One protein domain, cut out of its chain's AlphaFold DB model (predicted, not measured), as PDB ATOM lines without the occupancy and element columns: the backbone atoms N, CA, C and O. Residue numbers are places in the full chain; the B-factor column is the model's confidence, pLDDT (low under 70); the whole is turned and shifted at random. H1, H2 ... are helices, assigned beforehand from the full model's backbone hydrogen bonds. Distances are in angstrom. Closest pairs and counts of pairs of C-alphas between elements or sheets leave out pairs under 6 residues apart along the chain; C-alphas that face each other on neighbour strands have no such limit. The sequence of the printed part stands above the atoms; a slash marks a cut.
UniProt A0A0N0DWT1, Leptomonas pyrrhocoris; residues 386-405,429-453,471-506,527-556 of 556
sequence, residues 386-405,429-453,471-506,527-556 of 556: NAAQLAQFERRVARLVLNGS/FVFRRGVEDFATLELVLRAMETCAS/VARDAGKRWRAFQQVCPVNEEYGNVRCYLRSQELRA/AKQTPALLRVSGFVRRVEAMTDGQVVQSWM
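Overview. This is residues 386 to 405, 429 to 453, 471 to 506 and 527 to 556 of the 556 residues of a protein of Leptomonas pyrrhocoris (UniProt A0A0N0DWT1). One helix, H1, runs through the middle of an elongated helical body, with a pair of helices at each of its two ends: H5 and H6 by its first residues, H3 and H4 by its later ones. H5 and H6 meet near their beginnings at a right angle, and two short helices, H2 and H7, lie near the later half of H1. The printed part has 111 residues with seven named helices, H1 to H7 in order along the chain, and no named strand; the class is all helix. It is compact, with a radius of gyration of the C-alphas of 14.5 A, and spans 45 by 27 by 22 A.

Along the chain. H1, residues 387 to 403, begins with C-alpha 387 at (174.198, 156.349, 179.131) and is 24.2 A long. H2 is residues 429 to 432, and H3, residues 438 to 453, is 22.6 A long and ends with C-alpha 453 at (197.707, 182.671, 169.046). H4, residues 471 to 485, measures 21.1 A, and H5, residues 490 to 506, 24.3 A. H6, residues 530 to 545, measures 22.2 A. H7, residues 548 to 553, ends with C-alpha 553 at (184.898, 159.905, 155.187).

Arrangement. H1 is the hub, touching four helices. Its residues 387 to 390 touch H5, opposite ways at a steep tilt of 48 degrees; the closest C-alphas, of Ala 387 and Leu 499, are 5.2 A apart. H1 and H6 only just touch, with 3 pairs of C-alphas within 8 A, the closest those of Phe 393 and Val 540. H5 and H6 touch about perpendicular, at 90 degrees, closest at Val 495 and Leu 533, 5.9 A between C-alphas. H1, H3 and H4 form a bundle, a group of helices side by side. H1 and H3 only just touch, with 3 pairs within 8 A, closest at Glu 394 and Phe 438, and run the same way at a shallow tilt of 25 degrees. H4 touches H1, closest C-alphas Val 401 and Ala 475, 5.4 A, and touches H3, closest Leu 445 and Gly 476, 6.5 A. H2 is close to H1 but not clearly touching, and so is H7, with the C-alphas of Leu 400 and Asp 548 7.2 A apart. H3 and H5 are apart. Every O i to N i+4 pair is within hydrogen-bond range in H1, H3, H4, H5, H6 and H7; H2 is too short for one.

Size, cuts and confidence. The C-alphas farthest apart, of Ser 453 and Ala 527, are 45.6 A apart. Residues 406 to 428, 454 to 470 and 507 to 526 are not printed, with C-alpha gaps of 15.9 A, 15.6 A and 20.7 A across these cuts. The links H2 to H3, H4 to H5 and H6 to H7 are tight. Mean pLDDT of the printed part is 77.7; 19 residues are under 70, among them 429 to 434 and 450 to 453.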
ATOM      1  N   ASN A 386     171.418 153.805 175.919       84.81
ATOM      2  CA  ASN A 386     171.727 153.992 177.338       84.81
ATOM      3  C   ASN A 386     172.886 154.996 177.541       84.81
ATOM      4  O   ASN A 386     173.555 155.411 176.590       84.81
ATOM      5  N   ALA A 387     173.128 155.404 178.793       83.75
ATOM      6  CA  ALA A 387     174.198 156.349 179.131       83.75
ATOM      7  C   ALA A 387     175.599 155.816 178.766       83.75
ATOM      8  O   ALA A 387     176.442 156.571 178.279       83.75
ATOM      9  N   ALA A 388     175.827 154.508 178.922       84.44
ATOM     10  CA  ALA A 388     177.093 153.857 178.591       84.44
ATOM     11  C   ALA A 388     177.400 153.877 177.081       84.44
ATOM     12  O   ALA A 388     178.526 154.179 176.690       84.44
ATOM     13  N   GLN A 389     176.398 153.620 176.234       85.56
ATOM     14  CA  GLN A 389     176.481 153.701 174.772       85.56
ATOM     15  C   GLN A 389     176.786 155.130 174.332       85.56
ATOM     16  O   GLN A 389     177.681 155.347 173.518       85.56
ATOM     17  N   LEU A 390     176.121 156.123 174.934       86.62
ATOM     18  CA  LEU A 390     176.413 157.526 174.646       86.62
ATOM     19  C   LEU A 390     177.862 157.893 175.016       86.62
ATOM     20  O   LEU A 390     178.554 158.520 174.217       86.62
ATOM     21  N   ALA A 391     178.357 157.454 176.177       85.12
ATOM     22  CA  ALA A 391     179.745 157.681 176.584       85.12
ATOM     23  C   ALA A 391     180.753 156.966 175.664       85.12
ATOM     24  O   ALA A 391     181.794 157.522 175.314       85.12
ATOM     25  N   GLN A 392     180.456 155.738 175.231       85.00
ATOM     26  CA  GLN A 392     181.302 154.996 174.294       85.00
ATOM     27  C   GLN A 392     181.351 155.666 172.915       85.00
ATOM     28  O   GLN A 392     182.430 155.758 172.317       85.00
ATOM     29  N   PHE A 393     180.214 156.175 172.442       88.06
ATOM     30  CA  PHE A 393     180.116 156.983 171.234       88.06
ATOM     31  C   PHE A 393     180.959 158.263 171.337       88.06
ATOM     32  O   PHE A 393     181.789 158.508 170.459       88.06
ATOM     33  N   GLU A 394     180.827 159.030 172.425       88.81
ATOM     34  CA  GLU A 394     181.614 160.252 172.653       88.81
ATOM     35  C   GLU A 394     183.123 159.959 172.642       88.81
ATOM     36  O   GLU A 394     183.879 160.605 171.909       88.81
ATOM     37  N   ARG A 395     183.562 158.913 173.356       86.62
ATOM     38  CA  ARG A 395     184.964 158.453 173.351       86.62
ATOM     39  C   ARG A 395     185.444 158.031 171.968       86.62
ATOM     40  O   ARG A 395     186.610 158.234 171.622       86.62
ATOM     41  N   ARG A 396     184.597 157.367 171.180       85.38
ATOM     42  CA  ARG A 396     184.949 156.922 169.825       85.38
ATOM     43  C   ARG A 396     185.149 158.120 168.905       85.38
ATOM     44  O   ARG A 396     186.200 158.222 168.278       85.38
ATOM     45  N   VAL A 397     184.198 159.049 168.881       85.38
ATOM     46  CA  VAL A 397     184.283 160.266 168.064       85.38
ATOM     47  C   VAL A 397     185.467 161.132 168.497       85.38
ATOM     48  O   VAL A 397     186.240 161.558 167.642       85.38
ATOM     49  N   ALA A 398     185.694 161.316 169.802       84.75
ATOM     50  CA  ALA A 398     186.854 162.054 170.302       84.75
ATOM     51  C   ALA A 398     188.179 161.438 169.827       84.75
ATOM     52  O   ALA A 398     189.064 162.153 169.356       84.75
ATOM     53  N   ARG A 399     188.306 160.105 169.849       83.12
ATOM     54  CA  ARG A 399     189.483 159.419 169.293       83.12
ATOM     55  C   ARG A 399     189.643 159.655 167.793       83.12
ATOM     56  O   ARG A 399     190.759 159.923 167.361       83.12
ATOM     57  N   LEU A 400     188.566 159.602 167.010       82.31
ATOM     58  CA  LEU A 400     188.623 159.852 165.562       82.31
ATOM     59  C   LEU A 400     189.045 161.287 165.240       82.31
ATOM     60  O   LEU A 400     189.885 161.514 164.367       82.31
ATOM     61  N   VAL A 401     188.530 162.257 165.994       83.94
ATOM     62  CA  VAL A 401     188.881 163.674 165.850       83.94
ATOM     63  C   VAL A 401     190.352 163.923 166.192       83.94
ATOM     64  O   VAL A 401     191.015 164.690 165.491       83.94
ATOM     65  N   LEU A 402     190.892 163.259 167.220       79.38
ATOM     66  CA  LEU A 402     192.279 163.439 167.669       79.38
ATOM     67  C   LEU A 402     193.306 162.629 166.849       79.38
ATOM     68  O   LEU A 402     194.436 163.093 166.665       79.38
ATOM     69  N   ASN A 403     192.927 161.450 166.339       73.56
ATOM     70  CA  ASN A 403     193.829 160.516 165.648       73.56
ATOM     71  C   ASN A 403     193.776 160.627 164.116       73.56
ATOM     72  O   ASN A 403     194.796 160.411 163.469       73.56
ATOM     73  N   GLY A 404     192.631 160.997 163.534       64.19
ATOM     74  CA  GLY A 404     192.421 160.972 162.082       64.19
ATOM     75  C   GLY A 404     192.121 159.594 161.501       64.19
ATOM     76  O   GLY A 404     191.936 158.629 162.239       64.19
ATOM     77  N   SER A 405     192.037 159.518 160.165       52.66
ATOM     78  CA  SER A 405     191.755 158.263 159.462       52.66
ATOM     79  C   SER A 405     192.901 157.266 159.631       52.66
ATOM     80  O   SER A 405     194.033 157.533 159.237       52.66
ATOM     81  N   PHE A 429     200.053 161.477 172.384       56.94
ATOM     82  CA  PHE A 429     199.294 160.544 173.240       56.94
ATOM     83  C   PHE A 429     198.885 161.131 174.603       56.94
ATOM     84  O   PHE A 429     197.805 160.838 175.109       56.94
ATOM     85  N   VAL A 430     199.710 162.014 175.175       57.25
ATOM     86  CA  VAL A 430     199.441 162.681 176.461       57.25
ATOM     87  C   VAL A 430     198.155 163.514 176.421       57.25
ATOM     88  O   VAL A 430     197.396 163.481 177.380       57.25
ATOM     89  N   PHE A 431     197.865 164.187 175.305       59.47
ATOM     90  CA  PHE A 431     196.624 164.950 175.124       59.47
ATOM     91  C   PHE A 431     195.432 164.070 174.724       59.47
ATOM     92  O   PHE A 431     194.298 164.536 174.745       59.47
ATOM     93  N   ARG A 432     195.668 162.802 174.354       66.25
ATOM     94  CA  ARG A 432     194.604 161.819 174.089       66.25
ATOM     95  C   ARG A 432     194.106 161.168 175.380       66.25
ATOM     96  O   ARG A 432     192.969 160.709 175.443       66.25
ATOM     97  N   ARG A 433     194.962 161.086 176.403       64.69
ATOM     98  CA  ARG A 433     194.648 160.414 177.665       64.69
ATOM     99  C   ARG A 433     193.739 161.301 178.521       64.69
ATOM    100  O   ARG A 433     194.143 162.382 178.927       64.69
ATOM    101  N   GLY A 434     192.530 160.818 178.805       64.44
ATOM    102  CA  GLY A 434     191.536 161.525 179.625       64.44
ATOM    103  C   GLY A 434     190.514 162.351 178.839       64.44
ATOM    104  O   GLY A 434     189.652 162.970 179.455       64.44
ATOM    105  N   VAL A 435     190.569 162.344 177.500       77.25
ATOM    106  CA  VAL A 435     189.488 162.898 176.671       77.25
ATOM    107  C   VAL A 435     188.420 161.826 176.504       77.25
ATOM    108  O   VAL A 435     188.528 160.945 175.648       77.25
ATOM    109  N   GLU A 436     187.419 161.871 177.375       78.38
ATOM    110  CA  GLU A 436     186.336 160.885 177.392       78.38
ATOM    111  C   GLU A 436     185.015 161.417 176.846       78.38
ATOM    112  O   GLU A 436     184.111 160.630 176.573       78.38
ATOM    113  N   ASP A 437     184.903 162.731 176.667       83.75
ATOM    114  CA  ASP A 437     183.680 163.367 176.214       83.75
ATOM    115  C   ASP A 437     183.911 164.586 175.315       83.75
ATOM    116  O   ASP A 437     185.022 165.089 175.157       83.75
ATOM    117  N   PHE A 438     182.831 165.077 174.709       85.31
ATOM    118  CA  PHE A 438     182.879 166.267 173.858       85.31
ATOM    119  C   PHE A 438     183.303 167.531 174.611       85.31
ATOM    120  O   PHE A 438     184.001 168.363 174.042       85.31
ATOM    121  N   ALA A 439     182.961 167.661 175.896       81.62
ATOM    122  CA  ALA A 439     183.352 168.817 176.701       81.62
ATOM    123  C   ALA A 439     184.877 168.879 176.911       81.62
ATOM    124  O   ALA A 439     185.497 169.927 176.715       81.62
ATOM    125  N   THR A 440     185.495 167.751 177.266       82.38
ATOM    126  CA  THR A 440     186.955 167.638 177.399       82.38
ATOM    127  C   THR A 440     187.655 167.790 176.053       82.38
ATOM    128  O   THR A 440     188.686 168.460 175.987       82.38
ATOM    129  N   LEU A 441     187.077 167.261 174.971       84.06
ATOM    130  CA  LEU A 441     187.598 167.439 173.614       84.06
ATOM    131  C   LEU A 441     187.629 168.918 173.202       84.06
ATOM    132  O   LEU A 441     188.664 169.402 172.747       84.06
ATOM    133  N   GLU A 442     186.531 169.653 173.398       84.88
ATOM    134  CA  GLU A 442     186.471 171.088 173.096       84.88
ATOM    135  C   GLU A 442     187.470 171.896 173.923       84.88
ATOM    136  O   GLU A 442     188.109 172.811 173.400       84.88
ATOM    137  N   LEU A 443     187.639 171.554 175.202       82.12
ATOM    138  CA  LEU A 443     188.593 172.224 176.081       82.12
ATOM    139  C   LEU A 443     190.034 172.001 175.607       82.12
ATOM    140  O   LEU A 443     190.811 172.957 175.555       82.12
ATOM    141  N   VAL A 444     190.376 170.773 175.205       79.88
ATOM    142  CA  VAL A 444     191.690 170.450 174.633       79.88
ATOM    143  C   VAL A 444     191.908 171.207 173.323       79.88
ATOM    144  O   VAL A 444     192.944 171.852 173.169       79.88
ATOM    145  N   LEU A 445     190.933 171.211 172.411       81.81
ATOM    146  CA  LEU A 445     191.050 171.926 171.137       81.81
ATOM    147  C   LEU A 445     191.197 173.445 171.340       81.81
ATOM    148  O   LEU A 445     192.090 174.045 170.742       81.81
ATOM    149  N   ARG A 446     190.430 174.063 172.251       80.44
ATOM    150  CA  ARG A 446     190.587 175.492 172.602       80.44
ATOM    151  C   ARG A 446     191.933 175.791 173.262       80.44
ATOM    152  O   ARG A 446     192.539 176.828 172.988       80.44
ATOM    153  N   ALA A 447     192.424 174.906 174.130       73.88
ATOM    154  CA  ALA A 447     193.743 175.058 174.741       73.88
ATOM    155  C   ALA A 447     194.856 175.006 173.680       73.88
ATOM    156  O   ALA A 447     195.797 175.796 173.736       73.88
ATOM    157  N   MET A 448     194.722 174.136 172.676       70.88
ATOM    158  CA  MET A 448     195.662 174.054 171.557       70.88
ATOM    159  C   MET A 448     195.586 175.281 170.631       70.88
ATOM    160  O   MET A 448     196.628 175.765 170.192       70.88
ATOM    161  N   GLU A 449     194.390 175.816 170.362       70.94
ATOM    162  CA  GLU A 449     194.203 177.026 169.539       70.94
ATOM    163  C   GLU A 449     194.739 178.295 170.227       70.94
ATOM    164  O   GLU A 449     195.418 179.106 169.600       70.94
ATOM    165  N   THR A 450     194.495 178.460 171.530       64.19
ATOM    166  CA  THR A 450     194.974 179.630 172.291       64.19
ATOM    167  C   THR A 450     196.495 179.669 172.416       64.19
ATOM    168  O   THR A 450     197.083 180.744 172.305       64.19
ATOM    169  N   CYS A 451     197.153 178.515 172.551       56.41
ATOM    170  CA  CYS A 451     198.617 178.446 172.578       56.41
ATOM    171  C   CYS A 451     199.255 178.838 171.238       56.41
ATOM    172  O   CYS A 451     200.351 179.383 171.233       56.41
ATOM    173  N   ALA A 452     198.561 178.632 170.116       55.03
ATOM    174  CA  ALA A 452     199.043 179.049 168.801       55.03
ATOM    175  C   ALA A 452     198.903 180.561 168.539       55.03
ATOM    176  O   ALA A 452     199.610 181.104 167.697       55.03
ATOM    177  N   SER A 453     197.984 181.238 169.235       47.62
ATOM    178  CA  SER A 453     197.707 182.671 169.046       47.62
ATOM    179  C   SER A 453     198.664 183.570 169.841       47.62
ATOM    180  O   SER A 453     199.077 184.625 169.362       47.62
ATOM    181  N   VAL A 471     198.534 169.092 162.645       67.25
ATOM    182  CA  VAL A 471     197.722 168.159 163.422       67.25
ATOM    183  C   VAL A 471     196.605 168.801 164.271       67.25
ATOM    184  O   VAL A 471     195.479 168.315 164.254       67.25
ATOM    185  N   ALA A 472     196.874 169.877 165.013       70.00
ATOM    186  CA  ALA A 472     195.892 170.580 165.846       70.00
ATOM    187  C   ALA A 472     194.835 171.305 165.002       70.00
ATOM    188  O   ALA A 472     193.641 171.229 165.291       70.00
ATOM    189  N   ARG A 473     195.270 171.967 163.921       73.62
ATOM    190  CA  ARG A 473     194.358 172.610 162.964       73.62
ATOM    191  C   ARG A 473     193.506 171.578 162.243       73.62
ATOM    192  O   ARG A 473     192.319 171.812 162.049       73.62
ATOM    193  N   ASP A 474     194.084 170.440 161.881       77.25
ATOM    194  CA  ASP A 474     193.350 169.370 161.215       77.25
ATOM    195  C   ASP A 474     192.371 168.670 162.165       77.25
ATOM    196  O   ASP A 474     191.241 168.395 161.769       77.25
ATOM    197  N   ALA A 475     192.724 168.481 163.441       79.56
ATOM    198  CA  ALA A 475     191.775 168.030 164.462       79.56
ATOM    199  C   ALA A 475     190.626 169.035 164.664       79.56
ATOM    200  O   ALA A 475     189.467 168.629 164.707       79.56
ATOM    201  N   GLY A 476     190.922 170.339 164.697       82.44
ATOM    202  CA  GLY A 476     189.907 171.394 164.754       82.44
ATOM    203  C   GLY A 476     188.980 171.404 163.532       82.44
ATOM    204  O   GLY A 476     187.766 171.522 163.685       82.44
ATOM    205  N   LYS A 477     189.513 171.208 162.317       83.12
ATOM    206  CA  LYS A 477     188.700 171.061 161.095       83.12
ATOM    207  C   LYS A 477     187.789 169.838 161.169       83.12
ATOM    208  O   LYS A 477     186.599 169.970 160.906       83.12
ATOM    209  N   ARG A 478     188.324 168.679 161.578       83.50
ATOM    210  CA  ARG A 478     187.540 167.444 161.765       83.50
ATOM    211  C   ARG A 478     186.436 167.627 162.801       83.50
ATOM    212  O   ARG A 478     185.323 167.169 162.582       83.50
ATOM    213  N   TRP A 479     186.726 168.325 163.900       88.19
ATOM    214  CA  TRP A 479     185.729 168.634 164.920       88.19
ATOM    215  C   TRP A 479     184.606 169.520 164.380       88.19
ATOM    216  O   TRP A 479     183.437 169.186 164.548       88.19
ATOM    217  N   ARG A 480     184.936 170.600 163.661       85.06
ATOM    218  CA  ARG A 480     183.920 171.469 163.043       85.06
ATOM    219  C   ARG A 480     183.093 170.738 161.991       85.06
ATOM    220  O   ARG A 480     181.888 170.946 161.925       85.06
ATOM    221  N   ALA A 481     183.716 169.878 161.191       84.62
ATOM    222  CA  ALA A 481     183.001 169.093 160.194       84.62
ATOM    223  C   ALA A 481     182.061 168.066 160.846       84.62
ATOM    224  O   ALA A 481     180.905 167.939 160.449       84.62
ATOM    225  N   PHE A 482     182.494 167.426 161.937       84.94
ATOM    226  CA  PHE A 482     181.605 166.608 162.760       84.94
ATOM    227  C   PHE A 482     180.437 167.425 163.333       84.94
ATOM    228  O   PHE A 482     179.299 166.974 163.248       84.94
ATOM    229  N   GLN A 483     180.680 168.633 163.855       85.00
ATOM    230  CA  GLN A 483     179.625 169.510 164.384       85.00
ATOM    231  C   GLN A 483     178.597 169.939 163.319       85.00
ATOM    232  O   GLN A 483     177.448 170.214 163.657       85.00
ATOM    233  N   GLN A 484     178.976 169.976 162.036       80.81
ATOM    234  CA  GLN A 484     178.041 170.241 160.934       80.81
ATOM    235  C   GLN A 484     177.106 169.054 160.662       80.81
ATOM    236  O   GLN A 484     175.949 169.255 160.300       80.81
ATOM    237  N   VAL A 485     177.592 167.824 160.851       77.56
ATOM    238  CA  VAL A 485     176.821 166.586 160.635       77.56
ATOM    239  C   VAL A 485     176.012 166.203 161.878       77.56
ATOM    240  O   VAL A 485     174.880 165.724 161.778       77.56
ATOM    241  N   CYS A 486     176.585 166.416 163.060       74.06
ATOM    242  CA  CYS A 486     175.963 166.192 164.351       74.06
ATOM    243  C   CYS A 486     175.859 167.530 165.087       74.06
ATOM    244  O   CYS A 486     176.844 167.972 165.683       74.06
ATOM    245  N   PRO A 487     174.683 168.177 165.085       61.97
ATOM    246  CA  PRO A 487     174.480 169.346 165.915       61.97
ATOM    247  C   PRO A 487     174.581 168.932 167.389       61.97
ATOM    248  O   PRO A 487     173.629 168.395 167.966       61.97
ATOM    249  N   VAL A 488     175.734 169.189 168.013       71.75
ATOM    250  CA  VAL A 488     175.937 169.142 169.472       71.75
ATOM    251  C   VAL A 488     175.214 170.350 170.084       71.75
ATOM    252  O   VAL A 488     175.811 171.251 170.663       71.75
ATOM    253  N   ASN A 489     173.903 170.409 169.864       76.69
ATOM    254  CA  ASN A 489     173.033 171.507 170.257       76.69
ATOM    255  C   ASN A 489     172.482 171.265 171.667       76.69
ATOM    256  O   ASN A 489     172.689 170.209 172.272       76.69
ATOM    257  N   GLU A 490     171.694 172.216 172.166       75.88
ATOM    258  CA  GLU A 490     170.978 172.092 173.441       75.88
ATOM    259  C   GLU A 490     170.176 170.783 173.549       75.88
ATOM    260  O   GLU A 490     170.109 170.185 174.620       75.88
ATOM    261  N   GLU A 491     169.629 170.274 172.440       76.38
ATOM    262  CA  GLU A 491     168.928 168.986 172.411       76.38
ATOM    263  C   GLU A 491     169.823 167.802 172.801       76.38
ATOM    264  O   GLU A 491     169.402 166.942 173.576       76.38
ATOM    265  N   TYR A 492     171.063 167.766 172.304       82.38
ATOM    266  CA  TYR A 492     172.035 166.736 172.666       82.38
ATOM    267  C   TYR A 492     172.423 166.853 174.145       82.38
ATOM    268  O   TYR A 492     172.449 165.850 174.862       82.38
ATOM    269  N   GLY A 493     172.640 168.083 174.626       81.12
ATOM    270  CA  GLY A 493     172.893 168.365 176.041       81.12
ATOM    271  C   GLY A 493     171.756 167.881 176.947       81.12
ATOM    272  O   GLY A 493     172.000 167.201 177.943       81.12
ATOM    273  N   ASN A 494     170.507 168.137 176.559       82.00
ATOM    274  CA  ASN A 494     169.320 167.699 177.293       82.00
ATOM    275  C   ASN A 494     169.194 166.168 177.340       82.00
ATOM    276  O   ASN A 494     168.895 165.612 178.399       82.00
ATOM    277  N   VAL A 495     169.467 165.477 176.226       82.56
ATOM    278  CA  VAL A 495     169.484 164.003 176.171       82.56
ATOM    279  C   VAL A 495     170.589 163.431 177.062       82.56
ATOM    280  O   VAL A 495     170.340 162.494 177.823       82.56
ATOM    281  N   ARG A 496     171.787 164.021 177.035       83.56
ATOM    282  CA  ARG A 496     172.913 163.614 177.886       83.56
ATOM    283  C   ARG A 496     172.593 163.778 179.375       83.56
ATOM    284  O   ARG A 496     172.822 162.853 180.156       83.56
ATOM    285  N   CYS A 497     172.034 164.923 179.771       82.81
ATOM    286  CA  CYS A 497     171.609 165.182 181.149       82.81
ATOM    287  C   CYS A 497     170.515 164.209 181.601       82.81
ATOM    288  O   CYS A 497     170.570 163.699 182.722       82.81
ATOM    289  N   TYR A 498     169.553 163.910 180.724       83.94
ATOM    290  CA  TYR A 498     168.496 162.940 181.001       83.94
ATOM    291  C   TYR A 498     169.061 161.533 181.245       83.94
ATOM    292  O   TYR A 498     168.768 160.932 182.279       83.94
ATOM    293  N   LEU A 499     169.917 161.030 180.348       84.06
ATOM    294  CA  LEU A 499     170.488 159.682 180.460       84.06
ATOM    295  C   LEU A 499     171.369 159.525 181.708       84.06
ATOM    296  O   LEU A 499     171.254 158.519 182.404       84.06
ATOM    297  N   ARG A 500     172.175 160.540 182.056       82.81
ATOM    298  CA  ARG A 500     172.940 160.538 183.319       82.81
ATOM    299  C   ARG A 500     172.038 160.554 184.552       82.81
ATOM    300  O   ARG A 500     172.314 159.859 185.523       82.81
ATOM    301  N   SER A 501     170.957 161.332 184.525       80.75
ATOM    302  CA  SER A 501     170.001 161.389 185.640       80.75
ATOM    303  C   SER A 501     169.282 160.051 185.835       80.75
ATOM    304  O   SER A 501     168.982 159.667 186.965       80.75
ATOM    305  N   GLN A 502     169.024 159.326 184.744       80.00
ATOM    306  CA  GLN A 502     168.448 157.984 184.784       80.00
ATOM    307  C   GLN A 502     169.423 156.961 185.383       80.00
ATOM    308  O   GLN A 502     169.013 156.166 186.225       80.00
ATOM    309  N   GLU A 503     170.699 157.006 184.997       79.94
ATOM    310  CA  GLU A 503     171.749 156.144 185.554       79.94
ATOM    311  C   GLU A 503     171.944 156.385 187.058       79.94
ATOM    312  O   GLU A 503     171.939 155.437 187.840       79.94
ATOM    313  N   LEU A 504     172.004 157.652 187.486       77.44
ATOM    314  CA  LEU A 504     172.090 158.013 188.905       77.44
ATOM    315  C   LEU A 504     170.886 157.507 189.704       77.44
ATOM    316  O   LEU A 504     171.055 157.012 190.813       77.44
ATOM    317  N   ARG A 505     169.675 157.586 189.142       73.19
ATOM    318  CA  ARG A 505     168.464 157.070 189.797       73.19
ATOM    319  C   ARG A 505     168.465 155.544 189.898       73.19
ATOM    320  O   ARG A 505     167.982 155.017 190.891       73.19
ATOM    321  N   ALA A 506     169.001 154.847 188.898       68.69
ATOM    322  CA  ALA A 506     169.135 153.391 188.917       68.69
ATOM    323  C   ALA A 506     170.232 152.903 189.883       68.69
ATOM    324  O   ALA A 506     170.158 151.780 190.371       68.69
ATOM    325  N   ALA A 527     157.286 163.506 177.184       63.19
ATOM    326  CA  ALA A 527     156.793 163.656 175.808       63.19
ATOM    327  C   ALA A 527     157.581 164.698 174.983       63.19
ATOM    328  O   ALA A 527     157.679 164.574 173.765       63.19
ATOM    329  N   LYS A 528     158.200 165.686 175.647       66.44
ATOM    330  CA  LYS A 528     159.085 166.683 175.020       66.44
ATOM    331  C   LYS A 528     160.497 166.156 174.716       66.44
ATOM    332  O   LYS A 528     161.149 166.657 173.810       66.44
ATOM    333  N   GLN A 529     160.976 165.164 175.465       68.19
ATOM    334  CA  GLN A 529     162.332 164.610 175.367       68.19
ATOM    335  C   GLN A 529     162.407 163.401 174.429       68.19
ATOM    336  O   GLN A 529     163.443 163.189 173.803       68.19
ATOM    337  N   THR A 530     161.320 162.640 174.278       75.25
ATOM    338  CA  THR A 530     161.263 161.431 173.438       75.25
ATOM    339  C   THR A 530     161.705 161.657 171.982       75.25
ATOM    340  O   THR A 530     162.497 160.852 171.492       75.25
ATOM    341  N   PRO A 531     161.297 162.736 171.277       78.38
ATOM    342  CA  PRO A 531     161.730 162.961 169.895       78.38
ATOM    343  C   PRO A 531     163.235 163.233 169.775       78.38
ATOM    344  O   PRO A 531     163.894 162.688 168.890       78.38
ATOM    345  N   ALA A 532     163.801 164.033 170.684       79.56
ATOM    346  CA  ALA A 532     165.237 164.312 170.715       79.56
ATOM    347  C   ALA A 532     166.038 163.041 171.032       79.56
ATOM    348  O   ALA A 532     167.026 162.748 170.359       79.56
ATOM    349  N   LEU A 533     165.563 162.239 171.989       82.06
ATOM    350  CA  LEU A 533     166.180 160.967 172.363       82.06
ATOM    351  C   LEU A 533     166.193 159.969 171.201       82.06
ATOM    352  O   LEU A 533     167.212 159.323 170.987       82.06
ATOM    353  N   LEU A 534     165.113 159.891 170.414       83.75
ATOM    354  CA  LEU A 534     165.038 159.046 169.215       83.75
ATOM    355  C   LEU A 534     165.956 159.531 168.085       83.75
ATOM    356  O   LEU A 534     166.579 158.721 167.395       83.75
ATOM    357  N   ARG A 535     166.072 160.850 167.883       83.62
ATOM    358  CA  ARG A 535     166.998 161.415 166.887       83.62
ATOM    359  C   ARG A 535     168.450 161.118 167.250       83.62
ATOM    360  O   ARG A 535     169.202 160.645 166.395       83.62
ATOM    361  N   VAL A 536     168.823 161.348 168.510       83.69
ATOM    362  CA  VAL A 536     170.175 161.074 169.016       83.69
ATOM    363  C   VAL A 536     170.454 159.572 169.023       83.69
ATOM    364  O   VAL A 536     171.502 159.163 168.534       83.69
ATOM    365  N   SER A 537     169.518 158.733 169.480       84.31
ATOM    366  CA  SER A 537     169.693 157.274 169.472       84.31
ATOM    367  C   SER A 537     169.864 156.728 168.055       84.31
ATOM    368  O   SER A 537     170.767 155.930 167.806       84.31
ATOM    369  N   GLY A 538     169.057 157.205 167.103       84.12
ATOM    370  CA  GLY A 538     169.177 156.840 165.695       84.12
ATOM    371  C   GLY A 538     170.509 157.275 165.087       84.12
ATOM    372  O   GLY A 538     171.098 156.526 164.308       84.12
ATOM    373  N   PHE A 539     171.012 158.458 165.446       84.75
ATOM    374  CA  PHE A 539     172.320 158.929 164.990       84.75
ATOM    375  C   PHE A 539     173.468 158.097 165.569       84.75
ATOM    376  O   PHE A 539     174.296 157.604 164.805       84.75
ATOM    377  N   VAL A 540     173.483 157.890 166.890       85.94
ATOM    378  CA  VAL A 540     174.513 157.097 167.577       85.94
ATOM    379  C   VAL A 540     174.590 155.694 166.982       85.94
ATOM    380  O   VAL A 540     175.674 155.272 166.600       85.94
ATOM    381  N   ARG A 541     173.452 155.024 166.770       84.62
ATOM    382  CA  ARG A 541     173.421 153.684 166.157       84.62
ATOM    383  C   ARG A 541     173.956 153.659 164.728       84.62
ATOM    384  O   ARG A 541     174.662 152.725 164.362       84.62
ATOM    385  N   ARG A 542     173.647 154.675 163.912       83.44
ATOM    386  CA  ARG A 542     174.199 154.778 162.549       83.44
ATOM    387  C   ARG A 542     175.717 154.925 162.573       83.44
ATOM    388  O   ARG A 542     176.388 154.252 161.803       83.44
ATOM    389  N   VAL A 543     176.252 155.763 163.462       83.19
ATOM    390  CA  VAL A 543     177.705 155.945 163.599       83.19
ATOM    391  C   VAL A 543     178.367 154.701 164.197       83.19
ATOM    392  O   VAL A 543     179.442 154.309 163.755       83.19
ATOM    393  N   GLU A 544     177.722 154.037 165.158       84.44
ATOM    394  CA  GLU A 544     178.182 152.760 165.713       84.44
ATOM    395  C   GLU A 544     178.281 151.667 164.644       84.44
ATOM    396  O   GLU A 544     179.276 150.946 164.625       84.44
ATOM    397  N   ALA A 545     177.317 151.603 163.720       84.12
ATOM    398  CA  ALA A 545     177.308 150.650 162.610       84.12
ATOM    399  C   ALA A 545     178.329 150.960 161.496       84.12
ATOM    400  O   ALA A 545     178.646 150.081 160.696       84.12
ATOM    401  N   MET A 546     178.844 152.190 161.420       82.50
ATOM    402  CA  MET A 546     179.890 152.561 160.464       82.50
ATOM    403  C   MET A 546     181.275 152.176 160.989       82.50
ATOM    404  O   MET A 546     181.531 152.200 162.191       82.50
ATOM    405  N   THR A 547     182.208 151.878 160.088       83.50
ATOM    406  CA  THR A 547     183.635 151.730 160.422       83.50
ATOM    407  C   THR A 547     184.294 153.092 160.640       83.50
ATOM    408  O   THR A 547     183.847 154.098 160.101       83.50
ATOM    409  N   ASP A 548     185.394 153.140 161.393       79.25
ATOM    410  CA  ASP A 548     186.123 154.389 161.677       79.25
ATOM    411  C   ASP A 548     186.517 155.161 160.402       79.25
ATOM    412  O   ASP A 548     186.415 156.385 160.361       79.25
ATOM    413  N   GLY A 549     186.889 154.447 159.332       75.25
ATOM    414  CA  GLY A 549     187.173 155.044 158.025       75.25
ATOM    415  C   GLY A 549     185.939 155.662 157.361       75.25
ATOM    416  O   GLY A 549     186.019 156.785 156.873       75.25
ATOM    417  N   GLN A 550     184.788 154.980 157.395       79.19
ATOM    418  CA  GLN A 550     183.520 155.499 156.854       79.19
ATOM    419  C   GLN A 550     183.023 156.716 157.632       79.19
ATOM    420  O   GLN A 550     182.526 157.672 157.045       79.19
ATOM    421  N   VAL A 551     183.188 156.694 158.954       79.12
ATOM    422  CA  VAL A 551     182.828 157.810 159.823       79.12
ATOM    423  C   VAL A 551     183.659 159.044 159.463       79.12
ATOM    424  O   VAL A 551     183.095 160.108 159.225       79.12
ATOM    425  N   VAL A 552     184.981 158.902 159.327       75.50
ATOM    426  CA  VAL A 552     185.856 160.018 158.930       75.50
ATOM    427  C   VAL A 552     185.572 160.486 157.498       75.50
ATOM    428  O   VAL A 552     185.536 161.689 157.267       75.50
ATOM    429  N   GLN A 553     185.308 159.570 156.560       76.50
ATOM    430  CA  GLN A 553     184.898 159.905 155.187       76.50
ATOM    431  C   GLN A 553     183.553 160.632 155.122       76.50
ATOM    432  O   GLN A 553     183.344 161.425 154.221       76.50
ATOM    433  N   SER A 554     182.640 160.384 156.062       73.81
ATOM    434  CA  SER A 554     181.362 161.103 156.114       73.81
ATOM    435  C   SER A 554     181.491 162.545 156.618       73.81
ATOM    436  O   SER A 554     180.535 163.312 156.518       73.81
ATOM    437  N   TRP A 555     182.647 162.906 157.193       72.50
ATOM    438  CA  TRP A 555     182.931 164.233 157.749       72.50
ATOM    439  C   TRP A 555     183.955 165.029 156.928       72.50
ATOM    440  O   TRP A 555     184.053 166.236 157.119       72.50
ATOM    441  N   MET A 556     184.766 164.370 156.096       58.72
ATOM    442  CA  MET A 556     185.715 165.009 155.173       58.72
ATOM    443  C   MET A 556     185.048 165.268 153.831       58.72
ATOM    444  O   MET A 556     185.313 166.355 153.273       58.72
TER     445      MET A 556